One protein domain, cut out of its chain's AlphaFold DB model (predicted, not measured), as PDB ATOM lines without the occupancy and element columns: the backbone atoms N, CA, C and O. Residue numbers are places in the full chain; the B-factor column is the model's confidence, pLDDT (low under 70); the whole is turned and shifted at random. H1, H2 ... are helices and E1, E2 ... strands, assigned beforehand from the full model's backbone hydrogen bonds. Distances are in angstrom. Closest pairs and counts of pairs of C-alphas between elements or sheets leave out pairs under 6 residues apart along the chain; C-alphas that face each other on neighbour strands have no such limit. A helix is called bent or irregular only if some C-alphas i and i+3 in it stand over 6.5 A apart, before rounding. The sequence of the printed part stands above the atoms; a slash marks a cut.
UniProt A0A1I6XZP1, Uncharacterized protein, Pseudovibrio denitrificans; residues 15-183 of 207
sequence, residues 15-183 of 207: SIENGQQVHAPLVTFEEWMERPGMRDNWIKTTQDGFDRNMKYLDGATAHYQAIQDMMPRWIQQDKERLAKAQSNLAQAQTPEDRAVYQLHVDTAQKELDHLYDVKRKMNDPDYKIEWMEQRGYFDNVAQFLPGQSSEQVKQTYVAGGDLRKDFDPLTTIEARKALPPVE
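Overview. This is residues 15 to 183 of the 207 residues of an uncharacterized protein of Pseudovibrio denitrificans (UniProt A0A1I6XZP1). One long bent helix, H2, runs along most of the length; at one end its arm H2b folds back with H3 as a helical hairpin, while H4, H5 and H7 pack one after another on its other arm, H2a, and H6 packs on H5. Far off beyond H1 lies a small antiparallel strand hairpin, E1 and E2, with residues 17 to 22 sticking out. The 169 printed residues hold, in order, E1, E2 and H1 to H7, mostly helix. The whole is extended and flat, with a radius of gyration of the C-alphas of 25.6 A and spans of 76 by 54 by 20 A.

Along the chain. E1, residues 15 to 17, begins at C-alpha 15 (162.832, 194.651, 160.075); E2 is residues 20 to 23. H1 is residues 29 to 33. H2, residues 36 to 91, was assigned as one helix by its hydrogen bonds but is bent: C-alphas 69 and 72 are 7.0 A apart. Its arms are H2a, residues 36 to 69, 48.8 A, and H2b, residues 72 to 91, 29.1 A. H2a is irregular, with C-alphas 58 and 61 6.9 A apart. H3 is residues 95 to 121, 38.9 A; H4 127 to 134; H5 137 to 142; H6 150 to 158; H7 169 to 176, ending at C-alpha 176 (162.121, 194.889, 135.579).

Arrangement. In the hairpin E1 and E2, N 15 and O 22 are 2.9 A apart, within hydrogen-bond range. H1 and H2a only just touch, only at the corner, with 3 pairs of C-alphas within 8 A, closest Met 33 and Arg 39, 5.0 A. H2a and H2b stand at a steep tilt of 65 degrees. H2b touches H3 at a shallow tilt of 18 degrees, opposite ways; the closest C-alphas are Leu 89 and Tyr 101, 5.1 A. Residues 50 to 60 of H2a touch H5, closest C-alphas Leu 57 and Tyr 137, 5.7 A. Residues 42 to 47 touch H7 about perpendicular, 88 degrees, closest C-alphas Ile 43 and Pro 169, 5.5 A. H2a and H4 only just touch, with 3 pairs of C-alphas within 8 A, closest Ala 60 and Met 132, 6.8 A. H5 touches H6, closest C-alphas Asp 139 and Ser 150, 4.9 A. The helix packing is part aligned, part crossed: 2 of 5 tilts are shallow. In H1, H2b and H3 to H7 every O i to N i+4 pair is within hydrogen-bond range; in H2a 28 of 30.

Size, cuts and confidence. The farthest C-alphas, Glu 34 and Gln 93, are 77.3 A apart. The printed part has no cut, and no link is long. Confidence is under 70 at residues 15 to 29, 31 to 32 and 177 to 183.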
ATOM      1  N   SER A  15     163.548 193.394 159.823       45.06
ATOM      2  CA  SER A  15     162.832 194.651 160.075       45.06
ATOM      3  C   SER A  15     163.209 195.173 161.463       45.06
ATOM      4  O   SER A  15     163.715 194.417 162.294       45.06
ATOM      5  N   ILE A  16     162.987 196.460 161.726       45.31
ATOM      6  CA  ILE A  16     163.158 197.045 163.060       45.31
ATOM      7  C   ILE A  16     161.776 197.417 163.600       45.31
ATOM      8  O   ILE A  16     161.152 198.359 163.115       45.31
ATOM      9  N   GLU A  17     161.320 196.710 164.635       44.88
ATOM     10  CA  GLU A  17     160.117 197.064 165.397       44.88
ATOM     11  C   GLU A  17     160.527 197.455 166.817       44.88
ATOM     12  O   GLU A  17     161.246 196.721 167.493       44.88
ATOM     13  N   ASN A  18     160.111 198.642 167.275       50.25
ATOM     14  CA  ASN A  18     160.433 199.168 168.612       50.25
ATOM     15  C   ASN A  18     161.936 199.129 168.970       50.25
ATOM     16  O   ASN A  18     162.309 198.876 170.114       50.25
ATOM     17  N   GLY A  19     162.810 199.370 167.988       49.53
ATOM     18  CA  GLY A  19     164.264 199.352 168.184       49.53
ATOM     19  C   GLY A  19     164.882 197.952 168.287       49.53
ATOM     20  O   GLY A  19     166.078 197.849 168.548       49.53
ATOM     21  N   GLN A  20     164.109 196.886 168.065       40.84
ATOM     22  CA  GLN A  20     164.600 195.510 168.015       40.84
ATOM     23  C   GLN A  20     164.602 194.977 166.585       40.84
ATOM     24  O   GLN A  20     163.669 195.202 165.815       40.84
ATOM     25  N   GLN A  21     165.668 194.256 166.240       49.53
ATOM     26  CA  GLN A  21     165.788 193.556 164.969       49.53
ATOM     27  C   GLN A  21     164.881 192.323 165.001       49.53
ATOM     28  O   GLN A  21     165.123 191.383 165.757       49.53
ATOM     29  N   VAL A  22     163.833 192.332 164.187       47.88
ATOM     30  CA  VAL A  22     162.892 191.221 164.046       47.88
ATOM     31  C   VAL A  22     163.182 190.510 162.733       47.88
ATOM     32  O   VAL A  22     163.391 191.153 161.700       47.88
ATOM     33  N   HIS A  23     163.209 189.178 162.758       41.16
ATOM     34  CA  HIS A  23     163.291 188.384 161.535       41.16
ATOM     35  C   HIS A  23     162.000 188.581 160.739       41.16
ATOM     36  O   HIS A  23     160.942 188.083 161.120       41.16
ATOM     37  N   ALA A  24     162.092 189.321 159.639       47.28
ATOM     38  CA  ALA A  24     161.015 189.414 158.671       47.28
ATOM     39  C   ALA A  24     161.259 188.328 157.615       47.28
ATOM     40  O   ALA A  24     162.373 188.262 157.082       47.28
ATOM     41  N   PRO A  25     160.278 187.459 157.312       45.84
ATOM     42  CA  PRO A  25     160.438 186.497 156.233       45.84
ATOM     43  C   PRO A  25     160.761 187.251 154.939       45.84
ATOM     44  O   PRO A  25     160.083 188.217 154.584       45.84
ATOM     45  N   LEU A  26     161.840 186.839 154.270       51.97
ATOM     46  CA  LEU A  26     162.190 187.326 152.940       51.97
ATOM     47  C   LEU A  26     161.115 186.828 151.978       51.97
ATOM     48  O   LEU A  26     161.113 185.656 151.624       51.97
ATOM     49  N   VAL A  27     160.197 187.716 151.611       57.66
ATOM     50  CA  VAL A  27     159.142 187.431 150.637       57.66
ATOM     51  C   VAL A  27     159.725 187.611 149.235       57.66
ATOM     52  O   VAL A  27     160.300 188.669 148.950       57.66
ATOM     53  N   THR A  28     159.620 186.598 148.376       66.25
ATOM     54  CA  THR A  28     160.097 186.674 146.985       66.25
ATOM     55  C   THR A  28     159.233 187.625 146.149       66.25
ATOM     56  O   THR A  28     158.138 188.020 146.551       66.25
ATOM     57  N   PHE A  29     159.720 188.033 144.972       67.19
ATOM     58  CA  PHE A  29     158.923 188.847 144.046       67.19
ATOM     59  C   PHE A  29     157.632 188.116 143.647       67.19
ATOM     60  O   PHE A  29     156.558 188.714 143.650       67.19
ATOM     61  N   GLU A  30     157.728 186.813 143.383       74.75
ATOM     62  CA  GLU A  30     156.597 185.953 143.046       74.75
ATOM     63  C   GLU A  30     155.564 185.936 144.185       74.75
ATOM     64  O   GLU A  30     154.387 186.206 143.952       74.75
ATOM     65  N   GLU A  31     156.006 185.754 145.434       66.25
ATOM     66  CA  GLU A  31     155.133 185.764 146.619       66.25
ATOM     67  C   GLU A  31     154.492 187.141 146.892       66.25
ATOM     68  O   GLU A  31     153.410 187.231 147.478       66.25
ATOM     69  N   TRP A  32     155.130 188.243 146.479       69.62
ATOM     70  CA  TRP A  32     154.519 189.576 146.521       69.62
ATOM     71  C   TRP A  32     153.443 189.750 145.451       69.62
ATOM     72  O   TRP A  32     152.390 190.325 145.737       69.62
ATOM     73  N   MET A  33     153.693 189.242 144.244       72.62
ATOM     74  CA  MET A  33     152.756 189.307 143.123       72.62
ATOM     75  C   MET A  33     151.527 188.410 143.324       72.62
ATOM     76  O   MET A  33     150.469 188.697 142.766       72.62
ATOM     77  N   GLU A  34     151.609 187.390 144.181       78.75
ATOM     78  CA  GLU A  34     150.456 186.583 144.608       78.75
ATOM     79  C   GLU A  34     149.476 187.341 145.522       78.75
ATOM     80  O   GLU A  34     148.322 186.933 145.665       78.75
ATOM     81  N   ARG A  35     149.889 188.464 146.133       79.38
ATOM     82  CA  ARG A  35     149.030 189.280 147.009       79.38
ATOM     83  C   ARG A  35     148.241 190.295 146.171       79.38
ATOM     84  O   ARG A  35     148.846 191.267 145.708       79.38
ATOM     85  N   PRO A  36     146.901 190.183 146.050       79.06
ATOM     86  CA  PRO A  36     146.124 191.030 145.139       79.06
ATOM     87  C   PRO A  36     146.314 192.529 145.390       79.06
ATOM     88  O   PRO A  36     146.610 193.275 144.467       79.06
ATOM     89  N   GLY A  37     146.277 192.968 146.654       76.38
ATOM     90  CA  GLY A  37     146.445 194.386 146.992       76.38
ATOM     91  C   GLY A  37     147.820 194.970 146.636       76.38
ATOM     92  O   GLY A  37     147.913 196.153 146.323       76.38
ATOM     93  N   MET A  38     148.884 194.160 146.650       75.44
ATOM     94  CA  MET A  38     150.223 194.615 146.254       75.44
ATOM     95  C   MET A  38     150.371 194.613 144.739       75.44
ATOM     96  O   MET A  38     150.790 195.624 144.176       75.44
ATOM     97  N   ARG A  39     149.951 193.526 144.082       79.25
ATOM     98  CA  ARG A  39     149.930 193.413 142.620       79.25
ATOM     99  C   ARG A  39     149.136 194.548 141.977       79.25
ATOM    100  O   ARG A  39     149.662 195.232 141.103       79.25
ATOM    101  N   ASP A  40     147.917 194.803 142.441       84.50
ATOM    102  CA  ASP A  40     147.049 195.848 141.888       84.50
ATOM    103  C   ASP A  40     147.646 197.245 142.102       84.50
ATOM    104  O   ASP A  40     147.617 198.088 141.202       84.50
ATOM    105  N   ASN A  41     148.260 197.490 143.265       83.62
ATOM    106  CA  ASN A  41     148.950 198.748 143.535       83.62
ATOM    107  C   ASN A  41     150.173 198.956 142.623       83.62
ATOM    108  O   ASN A  41     150.420 200.072 142.164       83.62
ATOM    109  N   TRP A  42     150.933 197.897 142.335       83.69
ATOM    110  CA  TRP A  42     152.093 197.970 141.445       83.69
ATOM    111  C   TRP A  42     151.680 198.174 139.991       83.69
ATOM    112  O   TRP A  42     152.285 198.998 139.303       83.69
ATOM    113  N   ILE A  43     150.621 197.491 139.547       87.88
ATOM    114  CA  ILE A  43     150.012 197.703 138.228       87.88
ATOM    115  C   ILE A  43     149.589 199.163 138.092       87.88
ATOM    116  O   ILE A  43     150.008 199.838 137.153       87.88
ATOM    117  N   LYS A  44     148.839 199.680 139.072       88.81
ATOM    118  CA  LYS A  44     148.393 201.074 139.082       88.81
ATOM    119  C   LYS A  44     149.566 202.055 139.050       88.81
ATOM    120  O   LYS A  44     149.574 202.963 138.233       88.81
ATOM    121  N   THR A  45     150.570 201.862 139.902       85.25
ATOM    122  CA  THR A  45     151.740 202.756 139.965       85.25
ATOM    123  C   THR A  45     152.522 202.754 138.649       85.25
ATOM    124  O   THR A  45     152.973 203.804 138.193       85.25
ATOM    125  N   THR A  46     152.659 201.589 138.011       88.06
ATOM    126  CA  THR A  46     153.320 201.451 136.707       88.06
ATOM    127  C   THR A  46     152.519 202.146 135.603       88.06
ATOM    128  O   THR A  46     153.107 202.891 134.820       88.06
ATOM    129  N   GLN A  47     151.193 201.977 135.583       93.56
ATOM    130  CA  GLN A  47     150.283 202.673 134.666       93.56
ATOM    131  C   GLN A  47     150.370 204.197 134.837       93.56
ATOM    132  O   GLN A  47     150.657 204.908 133.878       93.56
ATOM    133  N   ASP A  48     150.216 204.696 136.067       91.88
ATOM    134  CA  ASP A  48     150.273 206.130 136.379       91.88
ATOM    135  C   ASP A  48     151.636 206.738 135.994       91.88
ATOM    136  O   ASP A  48     151.723 207.879 135.526       91.88
ATOM    137  N   GLY A  49     152.720 205.978 136.188       91.44
ATOM    138  CA  GLY A  49     154.071 206.359 135.783       91.44
ATOM    139  C   GLY A  49     154.220 206.472 134.266       91.44
ATOM    140  O   GLY A  49     154.754 207.473 133.780       91.44
ATOM    141  N   PHE A  50     153.719 205.488 133.519       94.38
ATOM    142  CA  PHE A  50     153.727 205.517 132.059       94.38
ATOM    143  C   PHE A  50     152.897 206.683 131.515       94.38
ATOM    144  O   PHE A  50     153.415 207.501 130.753       94.38
ATOM    145  N   ASP A  51     151.655 206.836 131.976       95.25
ATOM    146  CA  ASP A  51     150.740 207.888 131.522       95.25
ATOM    147  C   ASP A  51     151.306 209.289 131.775       95.25
ATOM    148  O   ASP A  51     151.198 210.184 130.930       95.25
ATOM    149  N   ARG A  52     151.972 209.486 132.920       94.81
ATOM    150  CA  ARG A  52     152.662 210.742 133.233       94.81
ATOM    151  C   ARG A  52     153.775 211.042 132.232       94.81
ATOM    152  O   ARG A  52     153.873 212.176 131.764       94.81
ATOM    153  N   ASN A  53     154.608 210.057 131.906       94.19
ATOM    154  CA  ASN A  53     155.721 210.251 130.977       94.19
ATOM    155  C   ASN A  53     155.244 210.420 129.534       94.19
ATOM    156  O   ASN A  53     155.771 211.274 128.825       94.19
ATOM    157  N   MET A  54     154.177 209.727 129.140       94.94
ATOM    158  CA  MET A  54     153.506 209.973 127.867       94.94
ATOM    159  C   MET A  54     152.937 211.388 127.788       94.94
ATOM    160  O   MET A  54     153.159 212.078 126.801       94.94
ATOM    161  N   LYS A  55     152.287 211.882 128.850       93.69
ATOM    162  CA  LYS A  55     151.814 213.273 128.906       93.69
ATOM    163  C   LYS A  55     152.962 214.276 128.755       93.69
ATOM    164  O   LYS A  55     152.793 215.306 128.105       93.69
ATOM    165  N   TYR A  56     154.118 214.001 129.358       92.19
ATOM    166  CA  TYR A  56     155.301 214.843 129.193       92.19
ATOM    167  C   TYR A  56     155.857 214.803 127.772       92.19
ATOM    168  O   TYR A  56     156.196 215.859 127.246       92.19
ATOM    169  N   LEU A  57     155.907 213.623 127.151       93.19
ATOM    170  CA  LEU A  57     156.341 213.462 125.768       93.19
ATOM    171  C   LEU A  57     155.393 214.185 124.796       93.19
ATOM    172  O   LEU A  57     155.852 214.981 123.981       93.19
ATOM    173  N   ASP A  58     154.080 213.997 124.940       90.94
ATOM    174  CA  ASP A  58     153.059 214.668 124.125       90.94
ATOM    175  C   ASP A  58     153.129 216.199 124.284       90.94
ATOM    176  O   ASP A  58     153.003 216.958 123.321       90.94
ATOM    177  N   GLY A  59     153.374 216.670 125.512       92.31
ATOM    178  CA  GLY A  59     153.533 218.089 125.832       92.31
ATOM    179  C   GLY A  59     154.887 218.686 125.435       92.31
ATOM    180  O   GLY A  59     155.020 219.910 125.398       92.31
ATOM    181  N   ALA A  60     155.892 217.868 125.110       90.31
ATOM    182  CA  ALA A  60     157.259 218.330 124.878       90.31
ATOM    183  C   ALA A  60     157.360 219.290 123.687       90.31
ATOM    184  O   ALA A  60     158.077 220.287 123.757       90.31
ATOM    185  N   THR A  61     156.586 219.048 122.622       87.69
ATOM    186  CA  THR A  61     156.537 219.953 121.462       87.69
ATOM    187  C   THR A  61     155.979 221.326 121.847       87.69
ATOM    188  O   THR A  61     156.524 222.349 121.437       87.69
ATOM    189  N   ALA A  62     154.933 221.369 122.677       88.69
ATOM    190  CA  ALA A  62     154.370 222.627 123.165       88.69
ATOM    191  C   ALA A  62     155.344 223.357 124.103       88.69
ATOM    192  O   ALA A  62     155.481 224.576 124.020       88.69
ATOM    193  N   HIS A  63     156.066 222.626 124.957       89.69
ATOM    194  CA  HIS A  63     157.123 223.203 125.792       89.69
ATOM    195  C   HIS A  63     158.259 223.793 124.952       89.69
ATOM    196  O   HIS A  63     158.700 224.907 125.227       89.69
ATOM    197  N   TYR A  64     158.706 223.083 123.916       89.00
ATOM    198  CA  TYR A  64     159.723 223.578 122.992       89.00
ATOM    199  C   TYR A  64     159.273 224.881 122.316       89.00
ATOM    200  O   TYR A  64     160.011 225.867 122.341       89.00
ATOM    201  N   GLN A  65     158.037 224.921 121.805       89.88
ATOM    202  CA  GLN A  65     157.461 226.125 121.200       89.88
ATOM    203  C   GLN A  65     157.389 227.287 122.200       89.88
ATOM    204  O   GLN A  65     157.804 228.397 121.885       89.88
ATOM    205  N   ALA A  66     156.946 227.035 123.434       90.00
ATOM    206  CA  ALA A  66     156.881 228.067 124.467       90.00
ATOM    207  C   ALA A  66     158.261 228.678 124.774       90.00
ATOM    208  O   ALA A  66     158.369 229.881 125.015       90.00
ATOM    209  N   ILE A  67     159.331 227.874 124.743       89.44
ATOM    210  CA  ILE A  67     160.705 228.373 124.895       89.44
ATOM    211  C   ILE A  67     161.107 229.219 123.680       89.44
ATOM    212  O   ILE A  67     161.663 230.303 123.864       89.44
ATOM    213  N   GLN A  68     160.808 228.768 122.456       90.62
ATOM    214  CA  GLN A  68     161.070 229.550 121.241       90.62
ATOM    215  C   GLN A  68     160.367 230.914 121.281       90.62
ATOM    216  O   GLN A  68     160.994 231.933 120.986       90.62
ATOM    217  N   ASP A  69     159.108 230.945 121.715       91.00
ATOM    218  CA  ASP A  69     158.297 232.162 121.807       91.00
ATOM    219  C   ASP A  69     158.813 233.127 122.887       91.00
ATOM    220  O   ASP A  69     158.753 234.348 122.728       91.00
ATOM    221  N   MET A  70     159.362 232.597 123.987       93.56
ATOM    222  CA  MET A  70     159.929 233.394 125.081       93.56
ATOM    223  C   MET A  70     161.345 233.911 124.795       93.56
ATOM    224  O   MET A  70     161.744 234.938 125.350       93.56
ATOM    225  N   MET A  71     162.097 233.253 123.908       93.50
ATOM    226  CA  MET A  71     163.499 233.572 123.615       93.50
ATOM    227  C   MET A  71     163.754 235.053 123.265       93.50
ATOM    228  O   MET A  71     164.691 235.640 123.812       93.50
ATOM    229  N   PRO A  72     162.946 235.726 122.415       94.00
ATOM    230  CA  PRO A  72     163.142 237.146 122.118       94.00
ATOM    231  C   PRO A  72     163.020 238.038 123.355       94.00
ATOM    232  O   PRO A  72     163.770 239.003 123.494       94.00
ATOM    233  N   ARG A  73     162.096 237.705 124.264       95.00
ATOM    234  CA  ARG A  73     161.886 238.455 125.503       95.00
ATOM    235  C   ARG A  73     163.073 238.297 126.448       95.00
ATOM    236  O   ARG A  73     163.521 239.296 127.000       95.00
ATOM    237  N   TRP A  74     163.597 237.083 126.611       94.25
ATOM    238  CA  TRP A  74     164.781 236.845 127.443       94.25
ATOM    239  C   TRP A  74     166.014 237.571 126.904       94.25
ATOM    240  O   TRP A  74     166.690 238.263 127.656       94.25
ATOM    241  N   ILE A  75     166.243 237.525 125.587       96.31
ATOM    242  CA  ILE A  75     167.328 238.280 124.941       96.31
ATOM    243  C   ILE A  75     167.198 239.783 125.217       96.31
ATOM    244  O   ILE A  75     168.194 240.455 125.476       96.31
ATOM    245  N   GLN A  76     165.981 240.329 125.159       95.44
ATOM    246  CA  GLN A  76     165.756 241.747 125.434       95.44
ATOM    247  C   GLN A  76     166.062 242.108 126.896       95.44
ATOM    248  O   GLN A  76     166.732 243.106 127.150       95.44
ATOM    249  N   GLN A  77     165.633 241.274 127.845       93.62
ATOM    250  CA  GLN A  77     165.931 241.465 129.267       93.62
ATOM    251  C   GLN A  77     167.442 241.433 129.545       93.62
ATOM    252  O   GLN A  77     167.956 242.266 130.293       93.62
ATOM    253  N   ASP A  78     168.170 240.527 128.895       93.50
ATOM    254  CA  ASP A  78     169.616 240.409 129.070       93.50
ATOM    255  C   ASP A  78     170.394 241.570 128.448       93.50
ATOM    256  O   ASP A  78     171.366 242.045 129.041       93.50
ATOM    257  N   LYS A  79     169.921 242.115 127.320       97.00
ATOM    258  CA  LYS A  79     170.450 243.372 126.766       97.00
ATOM    259  C   LYS A  79     170.306 244.536 127.739       97.00
ATOM    260  O   LYS A  79     171.248 245.303 127.916       97.00
ATOM    261  N   GLU A  80     169.144 244.676 128.370       95.12
ATOM    262  CA  GLU A  80     168.892 245.739 129.349       95.12
ATOM    263  C   GLU A  80     169.783 245.582 130.588       95.12
ATOM    264  O   GLU A  80     170.357 246.558 131.078       95.12
ATOM    265  N   ARG A  81     169.967 244.343 131.061       91.75
ATOM    266  CA  ARG A  81     170.882 244.037 132.166       91.75
ATOM    267  C   ARG A  81     172.332 244.365 131.813       91.75
ATOM    268  O   ARG A  81     173.019 244.979 132.631       91.75
ATOM    269  N   LEU A  82     172.785 243.995 130.615       96.62
ATOM    270  CA  LEU A  82     174.124 244.316 130.126       96.62
ATOM    271  C   LEU A  82     174.333 245.834 130.052       96.62
ATOM    272  O   LEU A  82     175.316 246.339 130.592       96.62
ATOM    273  N   ALA A  83     173.381 246.569 129.474       97.00
ATOM    274  CA  ALA A  83     173.440 248.028 129.396       97.00
ATOM    275  C   ALA A  83     173.517 248.675 130.792       97.00
ATOM    276  O   ALA A  83     174.308 249.592 131.019       97.00
ATOM    277  N   LYS A  84     172.750 248.160 131.763       95.75
ATOM    278  CA  LYS A  84     172.815 248.618 133.157       95.75
ATOM    279  C   LYS A  84     174.177 248.330 133.798       95.75
ATOM    280  O   LYS A  84     174.730 249.207 134.456       95.75
ATOM    281  N   ALA A  85     174.733 247.135 133.598       94.62
ATOM    282  CA  ALA A  85     176.054 246.781 134.118       94.62
ATOM    283  C   ALA A  85     177.157 247.677 133.526       94.62
ATOM    284  O   ALA A  85     177.999 248.182 134.267       94.62
ATOM    285  N   GLN A  86     177.097 247.950 132.219       97.25
ATOM    286  CA  GLN A  86     178.010 248.869 131.533       97.25
ATOM    287  C   GLN A  86     177.885 250.303 132.066       97.25
ATOM    288  O   GLN A  86     178.899 250.960 132.305       97.25
ATOM    289  N   SER A  87     176.660 250.775 132.317       97.75
ATOM    290  CA  SER A  87     176.423 252.084 132.935       97.75
ATOM    291  C   SER A  87     177.033 252.175 134.336       97.75
ATOM    292  O   SER A  87     177.684 253.167 134.655       97.75
ATOM    293  N   ASN A  88     176.861 251.144 135.169       95.00
ATOM    294  CA  ASN A  88     177.442 251.119 136.512       95.00
ATOM    295  C   ASN A  88     178.977 251.106 136.466       95.00
ATOM    296  O   ASN A  88     179.620 251.853 137.199       95.00
ATOM    297  N   LEU A  89     179.568 250.320 135.560       97.25
ATOM    298  CA  LEU A  89     181.015 250.288 135.349       97.25
ATOM    299  C   LEU A  89     181.568 251.662 134.941       97.25
ATOM    300  O   LEU A  89     182.626 252.069 135.420       97.25
ATOM    301  N   ALA A  90     180.854 252.390 134.080       97.25
ATOM    302  CA  ALA A  90     181.247 253.733 133.655       97.25
ATOM    303  C   ALA A  90     181.212 254.758 134.805       97.25
ATOM    304  O   ALA A  90     181.998 255.703 134.802       97.25
ATOM    305  N   GLN A  91     180.323 254.567 135.783       96.50
ATOM    306  CA  GLN A  91     180.177 255.438 136.956       96.50
ATOM    307  C   GLN A  91     181.100 255.051 138.124       96.50
ATOM    308  O   GLN A  91     181.279 255.845 139.047       96.50
ATOM    309  N   ALA A  92     181.689 253.855 138.096       96.19
ATOM    310  CA  ALA A  92     182.523 253.339 139.173       96.19
ATOM    311  C   ALA A  92     183.845 254.112 139.311       96.19
ATOM    312  O   ALA A  92     184.635 254.219 138.364       96.19
ATOM    313  N   GLN A  93     184.083 254.625 140.521       95.69
ATOM    314  CA  GLN A  93     185.216 255.500 140.836       95.69
ATOM    315  C   GLN A  93     186.397 254.748 141.451       95.69
ATOM    316  O   GLN A  93     187.544 255.129 141.218       95.69
ATOM    317  N   THR A  94     186.136 253.683 142.216       96.81
ATOM    318  CA  THR A  94     187.187 252.900 142.877       96.81
ATOM    319  C   THR A  94     187.622 251.713 142.010       96.81
ATOM    320  O   THR A  94     186.809 251.166 141.253       96.81
ATOM    321  N   PRO A  95     188.898 251.289 142.077       95.88
ATOM    322  CA  PRO A  95     189.352 250.064 141.420       95.88
ATOM    323  C   PRO A  95     188.540 248.826 141.824       95.88
ATOM    324  O   PRO A  95     188.250 247.979 140.979       95.88
ATOM    325  N   GLU A  96     188.137 248.745 143.091       95.00
ATOM    326  CA  GLU A  96     187.347 247.653 143.651       95.00
ATOM    327  C   GLU A  96     185.946 247.590 143.022       95.00
ATOM    328  O   GLU A  96     185.547 246.538 142.518       95.00
ATOM    329  N   ASP A  97     185.232 248.719 142.953       91.69
ATOM    330  CA  ASP A  97     183.904 248.785 142.324       91.69
ATOM    331  C   ASP A  97     183.981 248.459 140.830       91.69
ATOM    332  O   ASP A  97     183.142 247.734 140.288       91.69
ATOM    333  N   ARG A  98     185.016 248.962 140.146       95.69
ATOM    334  CA  ARG A  98     185.240 248.678 138.722       95.69
ATOM    335  C   ARG A  98     185.438 247.186 138.472       95.69
ATOM    336  O   ARG A  98     184.876 246.672 137.511       95.69
ATOM    337  N   ALA A  99     186.182 246.484 139.329       95.56
ATOM    338  CA  ALA A  99     186.368 245.040 139.207       95.56
ATOM    339  C   ALA A  99     185.042 244.273 139.370       95.56
ATOM    340  O   ALA A  99     184.745 243.374 138.581       95.56
ATOM    341  N   VAL A 100     184.208 244.664 140.341       95.31
ATOM    342  CA  VAL A 100     182.882 244.057 140.556       95.31
ATOM    343  C   VAL A 100     181.962 244.289 139.356       95.31
ATOM    344  O   VAL A 100     181.345 243.345 138.854       95.31
ATOM    345  N   TYR A 101     181.873 245.522 138.854       95.50
ATOM    346  CA  TYR A 101     181.007 245.816 137.713       95.50
ATOM    347  C   TYR A 101     181.528 245.233 136.401       95.50
ATOM    348  O   TYR A 101     180.713 244.839 135.568       95.50
ATOM    349  N   GLN A 102     182.844 245.095 136.230       96.19
ATOM    350  CA  GLN A 102     183.411 244.372 135.093       96.19
ATOM    351  C   GLN A 102     182.950 242.909 135.093       96.19
ATOM    352  O   GLN A 102     182.452 242.436 134.077       96.19
ATOM    353  N   LEU A 103     182.981 242.230 136.246       95.44
ATOM    354  CA  LEU A 103     182.451 240.867 136.363       95.44
ATOM    355  C   LEU A 103     180.963 240.791 135.983       95.44
ATOM    356  O   LEU A 103     180.528 239.820 135.364       95.44
ATOM    357  N   HIS A 104     180.163 241.798 136.348       94.12
ATOM    358  CA  HIS A 104     178.751 241.857 135.960       94.12
ATOM    359  C   HIS A 104     178.557 242.037 134.454       94.12
ATOM    360  O   HIS A 104     177.673 241.394 133.891       94.12
ATOM    361  N   VAL A 105     179.376 242.870 133.807       97.31
ATOM    362  CA  VAL A 105     179.379 243.025 132.345       97.31
ATOM    363  C   VAL A 105     179.745 241.706 131.674       97.31
ATOM    364  O   VAL A 105     178.994 241.241 130.823       97.31
ATOM    365  N   ASP A 106     180.836 241.070 132.100       95.69
ATOM    366  CA  ASP A 106     181.323 239.821 131.506       95.69
ATOM    367  C   ASP A 106     180.292 238.694 131.652       95.69
ATOM    368  O   ASP A 106     180.011 237.958 130.706       95.69
ATOM    369  N   THR A 107     179.672 238.593 132.831       93.38
ATOM    370  CA  THR A 107     178.610 237.613 133.102       93.38
ATOM    371  C   THR A 107     177.385 237.880 132.229       93.38
ATOM    372  O   THR A 107     176.880 236.962 131.585       93.38
ATOM    373  N   ALA A 108     176.927 239.135 132.157       93.38
ATOM    374  CA  ALA A 108     175.763 239.497 131.354       93.38
ATOM    375  C   ALA A 108     176.000 239.283 129.853       93.38
ATOM    376  O   ALA A 108     175.096 238.837 129.150       93.38
ATOM    377  N   GLN A 109     177.214 239.554 129.367       96.31
ATOM    378  CA  GLN A 109     177.594 239.286 127.984       96.31
ATOM    379  C   GLN A 109     177.588 237.782 127.693       96.31
ATOM    380  O   GLN A 109     176.984 237.357 126.713       96.31
ATOM    381  N   LYS A 110     178.187 236.969 128.572       95.06
ATOM    382  CA  LYS A 110     178.220 235.507 128.421       95.06
ATOM    383  C   LYS A 110     176.818 234.894 128.372       95.06
ATOM    384  O   LYS A 110     176.566 234.009 127.557       95.06
ATOM    385  N   GLU A 111     175.913 235.338 129.241       92.94
ATOM    386  CA  GLU A 111     174.526 234.860 129.253       92.94
ATOM    387  C   GLU A 111     173.762 235.296 127.991       92.94
ATOM    388  O   GLU A 111     173.082 234.475 127.371       92.94
ATOM    389  N   LEU A 112     173.947 236.540 127.536       94.62
ATOM    390  CA  LEU A 112     173.355 237.025 126.288       94.62
ATOM    391  C   LEU A 112     173.846 236.230 125.066       94.62
ATOM    392  O   LEU A 112     173.038 235.847 124.216       94.62
ATOM    393  N   ASP A 113     175.147 235.953 124.987       94.75
ATOM    394  CA  ASP A 113     175.743 235.146 123.917       94.75
ATOM    395  C   ASP A 113     175.185 233.717 123.935       94.75
ATOM    396  O   ASP A 113     174.788 233.188 122.895       94.75
ATOM    397  N   HIS A 114     175.045 233.123 125.126       92.94
ATOM    398  CA  HIS A 114     174.415 231.817 125.288       92.94
ATOM    399  C   HIS A 114     172.970 231.800 124.765       92.94
ATOM    400  O   HIS A 114     172.592 230.881 124.038       92.94
ATOM    401  N   LEU A 115     172.161 232.822 125.068       93.38
ATOM    402  CA  LEU A 115     170.788 232.914 124.558       93.38
ATOM    403  C   LEU A 115     170.745 233.004 123.026       93.38
ATOM    404  O   LEU A 115     169.884 232.384 122.395       93.38
ATOM    405  N   TYR A 116     171.673 233.736 122.405       95.00
ATOM    406  CA  TYR A 116     171.779 233.773 120.946       95.00
ATOM    407  C   TYR A 116     172.197 232.431 120.350       95.00
ATOM    408  O   TYR A 116     171.652 232.031 119.317       95.00
ATOM    409  N   ASP A 117     173.106 231.713 121.005       93.38
ATOM    410  CA  ASP A 117     173.503 230.371 120.592       93.38
ATOM    411  C   ASP A 117     172.337 229.388 120.661       93.38
ATOM    412  O   ASP A 117     172.092 228.664 119.691       93.38
ATOM    413  N   VAL A 118     171.571 229.401 121.755       89.88
ATOM    414  CA  VAL A 118     170.362 228.578 121.886       89.88
ATOM    415  C   VAL A 118     169.344 228.963 120.817       89.88
ATOM    416  O   VAL A 118     168.851 228.087 120.114       89.88
ATOM    417  N   LYS A 119     169.073 230.259 120.614       91.25
ATOM    418  CA  LYS A 119     168.154 230.725 119.564       91.25
ATOM    419  C   LYS A 119     168.572 230.245 118.175       91.25
ATOM    420  O   LYS A 119     167.725 229.857 117.378       91.25
ATOM    421  N   ARG A 120     169.872 230.278 117.872       91.75
ATOM    422  CA  ARG A 120     170.413 229.793 116.600       91.75
ATOM    423  C   ARG A 120     170.204 228.289 116.445       91.75
ATOM    424  O   ARG A 120     169.737 227.880 115.389       91.75
ATOM    425  N   LYS A 121     170.492 227.494 117.483       90.44
ATOM    426  CA  LYS A 121     170.209 226.048 117.488       90.44
ATOM    427  C   LYS A 121     168.721 225.760 117.316       90.44
ATOM    428  O   LYS A 121     168.358 224.881 116.559       90.44
ATOM    429  N   MET A 122     167.854 226.555 117.936       88.75
ATOM    430  CA  MET A 122     166.403 226.395 117.821       88.75
ATOM    431  C   MET A 122     165.834 226.627 116.417       88.75
ATOM    432  O   MET A 122     164.683 226.262 116.179       88.75
ATOM    433  N   ASN A 123     166.601 227.231 115.505       86.88
ATOM    434  CA  ASN A 123     166.219 227.363 114.099       86.88
ATOM    435  C   ASN A 123     166.547 226.111 113.271       86.88
ATOM    436  O   ASN A 123     166.125 226.029 112.120       86.88
ATOM    437  N   ASP A 124     167.313 225.169 113.823       90.38
ATOM    438  CA  ASP A 124     167.539 223.868 113.208       90.38
ATOM    439  C   ASP A 124     166.252 223.025 113.342       90.38
ATOM    440  O   ASP A 124     165.741 222.858 114.458       90.38
ATOM    441  N   PRO A 125     165.684 222.526 112.227       83.81
ATOM    442  CA  PRO A 125     164.453 221.738 112.254       83.81
ATOM    443  C   PRO A 125     164.577 220.441 113.070       83.81
ATOM    444  O   PRO A 125     163.579 220.006 113.655       83.81
ATOM    445  N   ASP A 126     165.776 219.862 113.161       88.19
ATOM    446  CA  ASP A 126     166.018 218.589 113.844       88.19
ATOM    447  C   ASP A 126     166.310 218.781 115.341       88.19
ATOM    448  O   ASP A 126     166.063 217.884 116.157       88.19
ATOM    449  N   TYR A 127     166.732 219.986 115.742       91.25
ATOM    450  CA  TYR A 127     167.100 220.288 117.128       91.25
ATOM    451  C   TYR A 127     165.948 220.107 118.118       91.25
ATOM    452  O   TYR A 127     166.179 219.827 119.290       91.25
ATOM    453  N   LYS A 128     164.688 220.198 117.677       92.00
ATOM    454  CA  LYS A 128     163.541 219.896 118.544       92.00
ATOM    455  C   LYS A 128     163.599 218.464 119.085       92.00
ATOM    456  O   LYS A 128     163.330 218.254 120.265       92.00
ATOM    457  N   ILE A 129     163.941 217.491 118.241       93.94
ATOM    458  CA  ILE A 129     164.038 216.084 118.654       93.94
ATOM    459  C   ILE A 129     165.269 215.878 119.537       93.94
ATOM    460  O   ILE A 129     165.152 215.257 120.591       93.94
ATOM    461  N   GLU A 130     166.407 216.474 119.176       91.50
ATOM    462  CA  GLU A 130     167.618 216.465 120.011       91.50
ATOM    463  C   GLU A 130     167.350 217.068 121.402       91.50
ATOM    464  O   GLU A 130     167.760 216.522 122.422       91.50
ATOM    465  N   TRP A 131     166.604 218.171 121.468       91.12
ATOM    466  CA  TRP A 131     166.214 218.816 122.719       91.12
ATOM    467  C   TRP A 131     165.338 217.900 123.579       91.12
ATOM    468  O   TRP A 131     165.507 217.844 124.798       91.12
ATOM    469  N   MET A 132     164.418 217.157 122.956       92.12
ATOM    470  CA  MET A 132     163.592 216.179 123.661       92.12
ATOM    471  C   MET A 132     164.424 215.012 124.210       92.12
ATOM    472  O   MET A 132     164.180 214.552 125.328       92.12
ATOM    473  N   GLU A 133     165.423 214.569 123.447       91.94
ATOM    474  CA  GLU A 133     166.380 213.531 123.835       91.94
ATOM    475  C   GLU A 133     167.261 213.987 125.006       91.94
ATOM    476  O   GLU A 133     167.331 213.302 126.021       91.94
ATOM    477  N   GLN A 134     167.813 215.202 124.954       90.12
ATOM    478  CA  GLN A 134     168.594 215.798 126.051       90.12
ATOM    479  C   GLN A 134     167.794 215.968 127.351       90.12
ATOM    480  O   GLN A 134     168.370 216.050 128.435       90.12
ATOM    481  N   ARG A 135     166.461 216.043 127.258       89.62
ATOM    482  CA  ARG A 135     165.540 216.106 128.405       89.62
ATOM    483  C   ARG A 135     165.106 214.724 128.904       89.62
ATOM    484  O   ARG A 135     164.345 214.654 129.869       89.62
ATOM    485  N   GLY A 136     165.565 213.650 128.263       93.06
ATOM    486  CA  GLY A 136     165.267 212.269 128.633       93.06
ATOM    487  C   GLY A 136     163.822 211.852 128.365       93.06
ATOM    488  O   GLY A 136     163.369 210.868 128.939       93.06
ATOM    489  N   TYR A 137     163.056 212.572 127.530       93.81
ATOM    490  CA  TYR A 137     161.645 212.218 127.301       93.81
ATOM    491  C   TYR A 137     161.487 210.809 126.719       93.81
ATOM    492  O   TYR A 137     160.579 210.086 127.123       93.81
ATOM    493  N   PHE A 138     162.386 210.401 125.821       95.88
ATOM    494  CA  PHE A 138     162.367 209.061 125.234       95.88
ATOM    495  C   PHE A 138     162.847 207.991 126.224       95.88
ATOM    496  O   PHE A 138     162.186 206.963 126.351       95.88
ATOM    497  N   ASP A 139     163.902 208.260 127.000       93.69
ATOM    498  CA  ASP A 139     164.394 207.350 128.048       93.69
ATOM    499  C   ASP A 139     163.312 207.072 129.100       93.69
ATOM    500  O   ASP A 139     163.052 205.927 129.481       93.69
ATOM    501  N   ASN A 140     162.622 208.134 129.518       92.69
ATOM    502  CA  ASN A 140     161.565 208.087 130.516       92.69
ATOM    503  C   ASN A 140     160.348 207.272 130.072       92.69
ATOM    504  O   ASN A 140     159.627 206.762 130.931       92.69
ATOM    505  N   VAL A 141     160.102 207.150 128.768       94.50
ATOM    506  CA  VAL A 141     159.060 206.272 128.219       94.50
ATOM    507  C   VAL A 141     159.608 204.862 128.000       94.50
ATOM    508  O   VAL A 141     158.952 203.896 128.384       94.50
ATOM    509  N   ALA A 142     160.829 204.731 127.474       93.69
ATOM    510  CA  ALA A 142     161.474 203.449 127.192       93.69
ATOM    511  C   ALA A 142     161.594 202.551 128.426       93.69
ATOM    512  O   ALA A 142     161.410 201.342 128.319       93.69
ATOM    513  N   GLN A 143     161.795 203.121 129.620       90.81
ATOM    514  CA  GLN A 143     161.778 202.324 130.850       90.81
ATOM    515  C   GLN A 143     160.485 201.493 130.994       90.81
ATOM    516  O   GLN A 143     160.513 200.400 131.562       90.81
ATOM    517  N   PHE A 144     159.330 201.990 130.535       92.50
ATOM    518  CA  PHE A 144     158.024 201.322 130.640       92.50
ATOM    519  C   PHE A 144     157.698 200.413 129.451       92.50
ATOM    520  O   PHE A 144     156.661 199.766 129.466       92.50
ATOM    521  N   LEU A 145     158.554 200.355 128.433       93.00
ATOM    522  CA  LEU A 145     158.340 199.547 127.237       93.00
ATOM    523  C   LEU A 145     159.426 198.467 127.175       93.00
ATOM    524  O   LEU A 145     160.446 198.653 126.506       93.00
ATOM    525  N   PRO A 146     159.261 197.348 127.908       87.75
ATOM    526  CA  PRO A 146     160.278 196.309 127.959       87.75
ATOM    527  C   PRO A 146     160.590 195.790 126.553       87.75
ATOM    528  O   PRO A 146     159.700 195.451 125.778       87.75
ATOM    529  N   GLY A 147     161.881 195.741 126.221       86.19
ATOM    530  CA  GLY A 147     162.348 195.354 124.888       86.19
ATOM    531  C   GLY A 147     162.441 196.502 123.879       86.19
ATOM    532  O   GLY A 147     162.895 196.259 122.764       86.19
ATOM    533  N   GLN A 148     162.083 197.735 124.259       92.38
ATOM    534  CA  GLN A 148     162.343 198.930 123.460       92.38
ATOM    535  C   GLN A 148     163.479 199.762 124.062       92.38
ATOM    536  O   GLN A 148     163.495 200.074 125.251       92.38
ATOM    537  N   SER A 149     164.439 200.145 123.225       94.38
ATOM    538  CA  SER A 149     165.428 201.163 123.564       94.38
ATOM    539  C   SER A 149     164.843 202.567 123.398       94.38
ATOM    540  O   SER A 149     163.886 202.778 122.652       94.38
ATOM    541  N   SER A 150     165.469 203.555 124.039       94.94
ATOM    542  CA  SER A 150     165.144 204.977 123.850       94.94
ATOM    543  C   SER A 150     165.159 205.401 122.378       94.94
ATOM    544  O   SER A 150     164.264 206.105 121.915       94.94
ATOM    545  N   GLU A 151     166.109 204.874 121.600       96.31
ATOM    546  CA  GLU A 151     166.188 205.110 120.157       96.31
ATOM    547  C   GLU A 151     164.965 204.552 119.411       96.31
ATOM    548  O   GLU A 151     164.403 205.229 118.554       96.31
ATOM    549  N   GLN A 152     164.495 203.349 119.758       96.50
ATOM    550  CA  GLN A 152     163.296 202.759 119.145       96.50
ATOM    551  C   GLN A 152     162.023 203.537 119.508       96.50
ATOM    552  O   GLN A 152     161.156 203.746 118.652       96.50
ATOM    553  N   VAL A 153     161.930 204.021 120.750       96.12
ATOM    554  CA  VAL A 153     160.839 204.898 121.196       96.12
ATOM    555  C   VAL A 153     160.853 206.213 120.415       96.12
ATOM    556  O   VAL A 153     159.818 206.621 119.885       96.12
ATOM    557  N   LYS A 154     162.025 206.846 120.272       95.75
ATOM    558  CA  LYS A 154     162.210 208.060 119.463       95.75
ATOM    559  C   LYS A 154     161.772 207.842 118.017       95.75
ATOM    560  O   LYS A 154     160.993 208.634 117.494       95.75
ATOM    561  N   GLN A 155     162.221 206.763 117.380       96.06
ATOM    562  CA  GLN A 155     161.859 206.445 115.995       96.06
ATOM    563  C   GLN A 155     160.352 206.235 115.829       96.06
ATOM    564  O   GLN A 155     159.759 206.767 114.891       96.06
ATOM    565  N   THR A 156     159.717 205.525 116.764       95.31
ATOM    566  CA  THR A 156     158.262 205.321 116.758       95.31
ATOM    567  C   THR A 156     157.520 206.648 116.906       95.31
ATOM    568  O   THR A 156     156.596 206.912 116.139       95.31
ATOM    569  N   TYR A 157     157.957 207.517 117.822       94.19
ATOM    570  CA  TYR A 157     157.384 208.852 118.009       94.19
ATOM    571  C   TYR A 157     157.517 209.723 116.749       94.19
ATOM    572  O   TYR A 157     156.534 210.304 116.294       94.19
ATOM    573  N   VAL A 158     158.711 209.783 116.148       93.56
ATOM    574  CA  VAL A 158     158.968 210.568 114.924       93.56
ATOM    575  C   VAL A 158     158.142 210.050 113.742       93.56
ATOM    576  O   VAL A 158     157.667 210.845 112.933       93.56
ATOM    577  N   ALA A 159     157.908 208.739 113.667       95.00
ATOM    578  CA  ALA A 159     157.036 208.127 112.668       95.00
ATOM    579  C   ALA A 159     155.528 208.351 112.930       95.00
ATOM    580  O   ALA A 159     154.704 207.905 112.132       95.00
ATOM    581  N   GLY A 160     155.148 209.013 114.032       92.50
ATOM    582  CA  GLY A 160     153.749 209.201 114.435       92.50
ATOM    583  C   GLY A 160     153.081 207.924 114.957       92.50
ATOM    584  O   GLY A 160     151.858 207.807 114.925       92.50
ATOM    585  N   GLY A 161     153.876 206.945 115.391       93.38
ATOM    586  CA  GLY A 161     153.391 205.696 115.958       93.38
ATOM    587  C   GLY A 161     152.813 205.877 117.361       93.38
ATOM    588  O   GLY A 161     153.264 206.714 118.141       93.38
ATOM    589  N   ASP A 162     151.826 205.049 117.699       93.38
ATOM    590  CA  ASP A 162     151.256 205.020 119.042       93.38
ATOM    591  C   ASP A 162     152.109 204.155 119.979       93.38
ATOM    592  O   ASP A 162     152.085 202.927 119.898       93.38
ATOM    593  N   LEU A 163     152.851 204.803 120.878       93.50
ATOM    594  CA  LEU A 163     153.672 204.154 121.907       93.50
ATOM    595  C   LEU A 163     152.842 203.460 122.998       93.50
ATOM    596  O   LEU A 163     153.380 202.661 123.759       93.50
ATOM    597  N   ARG A 164     151.538 203.747 123.095       94.69
ATOM    598  CA  ARG A 164     150.649 203.164 124.114       94.69
ATOM    599  C   ARG A 164     150.198 201.755 123.759       94.69
ATOM    600  O   ARG A 164     149.858 200.992 124.653       94.69
ATOM    601  N   LYS A 165     150.203 201.406 122.470       90.75
ATOM    602  CA  LYS A 165     149.696 200.118 121.971       90.75
ATOM    603  C   LYS A 165     150.486 198.911 122.501       90.75
ATOM    604  O   LYS A 165     149.925 197.828 122.619       90.75
ATOM    605  N   ASP A 166     151.771 199.112 122.795       82.44
ATOM    606  CA  ASP A 166     152.705 198.063 123.223       82.44
ATOM    607  C   ASP A 166     152.939 198.087 124.746       82.44
ATOM    608  O   ASP A 166     153.765 197.334 125.262       82.44
ATOM    609  N   PHE A 167     152.240 198.963 125.476       93.81
ATOM    610  CA  PHE A 167     152.379 199.073 126.920       93.81
ATOM    611  C   PHE A 167     151.493 198.054 127.641       93.81
ATOM    612  O   PHE A 167     150.268 198.080 127.525       93.81
ATOM    613  N   ASP A 168     152.126 197.207 128.450       93.44
ATOM    614  CA  ASP A 168     151.457 196.362 129.434       93.44
ATOM    615  C   ASP A 168     152.147 196.520 130.802       93.44
ATOM    616  O   ASP A 168     153.341 196.209 130.935       93.44
ATOM    617  N   PRO A 169     151.436 196.999 131.840       90.31
ATOM    618  CA  PRO A 169     152.033 197.223 133.149       90.31
ATOM    619  C   PRO A 169     152.534 195.923 133.784       90.31
ATOM    620  O   PRO A 169     153.557 195.953 134.463       90.31
ATOM    621  N   LEU A 170     151.874 194.782 133.549       88.69
ATOM    622  CA  LEU A 170     152.290 193.510 134.142       88.69
ATOM    623  C   LEU A 170     153.609 193.017 133.537       88.69
ATOM    624  O   LEU A 170     154.564 192.787 134.276       88.69
ATOM    625  N   THR A 171     153.703 192.968 132.208       88.25
ATOM    626  CA  THR A 171     154.940 192.631 131.485       88.25
ATOM    627  C   THR A 171     156.080 193.580 131.867       88.25
ATOM    628  O   THR A 171     157.223 193.155 132.029       88.25
ATOM    629  N   THR A 172     155.784 194.866 132.079       87.94
ATOM    630  CA  THR A 172     156.774 195.860 132.530       87.94
ATOM    631  C   THR A 172     157.303 195.556 133.932       87.94
ATOM    632  O   THR A 172     158.515 195.598 134.160       87.94
ATOM    633  N   ILE A 173     156.411 195.236 134.872       85.44
ATOM    634  CA  ILE A 173     156.761 194.858 136.248       85.44
ATOM    635  C   ILE A 173     157.612 193.581 136.253       85.44
ATOM    636  O   ILE A 173     158.664 193.539 136.895       85.44
ATOM    637  N   GLU A 174     157.197 192.566 135.493       83.75
ATOM    638  CA  GLU A 174     157.896 191.283 135.372       83.75
ATOM    639  C   GLU A 174     159.284 191.430 134.738       83.75
ATOM    640  O   GLU A 174     160.258 190.873 135.245       83.75
ATOM    641  N   ALA A 175     159.406 192.224 133.669       81.81
ATOM    642  CA  ALA A 175     160.673 192.451 132.979       81.81
ATOM    643  C   ALA A 175     161.694 193.189 133.855       81.81
ATOM    644  O   ALA A 175     162.885 192.877 133.818       81.81
ATOM    645  N   ARG A 176     161.239 194.151 134.667       73.25
ATOM    646  CA  ARG A 176     162.121 194.889 135.579       73.25
ATOM    647  C   ARG A 176     162.534 194.050 136.791       73.25
ATOM    648  O   ARG A 176     163.555 194.368 137.398       73.25
ATOM    649  N   LYS A 177     161.754 193.019 137.164       65.94
ATOM    650  CA  LYS A 177     161.894 192.255 138.427       65.94
ATOM    651  C   LYS A 177     162.134 193.166 139.641       65.94
ATOM    652  O   LYS A 177     162.833 192.801 140.587       65.94
ATOM    653  N   ALA A 178     161.619 194.391 139.571       53.75
ATOM    654  CA  ALA A 178     161.972 195.476 140.465       53.75
ATOM    655  C   ALA A 178     160.787 195.794 141.367       53.75
ATOM    656  O   ALA A 178     159.634 195.794 140.937       53.75
ATOM    657  N   LEU A 179     161.112 196.111 142.617       50.12
ATOM    658  CA  LEU A 179     160.260 196.868 143.530       50.12
ATOM    659  C   LEU A 179     159.732 198.133 142.834       50.12
ATOM    660  O   LEU A 179     160.392 198.596 141.894       50.12
ATOM    661  N   PRO A 180     158.577 198.693 143.260       44.00
ATOM    662  CA  PRO A 180     157.979 199.848 142.601       44.00
ATOM    663  C   PRO A 180     159.074 200.888 142.394       44.00
ATOM    664  O   PRO A 180     159.844 201.119 143.335       44.00
ATOM    665  N   PRO A 181     159.210 201.449 141.180       40.53
ATOM    666  CA  PRO A 181     160.312 202.342 140.894       40.53
ATOM    667  C   PRO A 181     160.317 203.416 141.974       40.53
ATOM    668  O   PRO A 181     159.334 204.135 142.148       40.53
ATOM    669  N   VAL A 182     161.419 203.506 142.723       40.28
ATOM    670  CA  VAL A 182     161.652 204.578 143.706       40.28
ATOM    671  C   VAL A 182     161.445 205.943 143.029       40.28
ATOM    672  O   VAL A 182     161.030 206.912 143.656       40.28
ATOM    673  N   GLU A 183     161.605 205.978 141.706       41.28
ATOM    674  CA  GLU A 183     161.366 207.125 140.848       41.28
ATOM    675  C   GLU A 183     159.883 207.479 140.619       41.28
ATOM    676  O   GLU A 183     159.564 208.647 140.407       41.28
TER     677      GLU A 183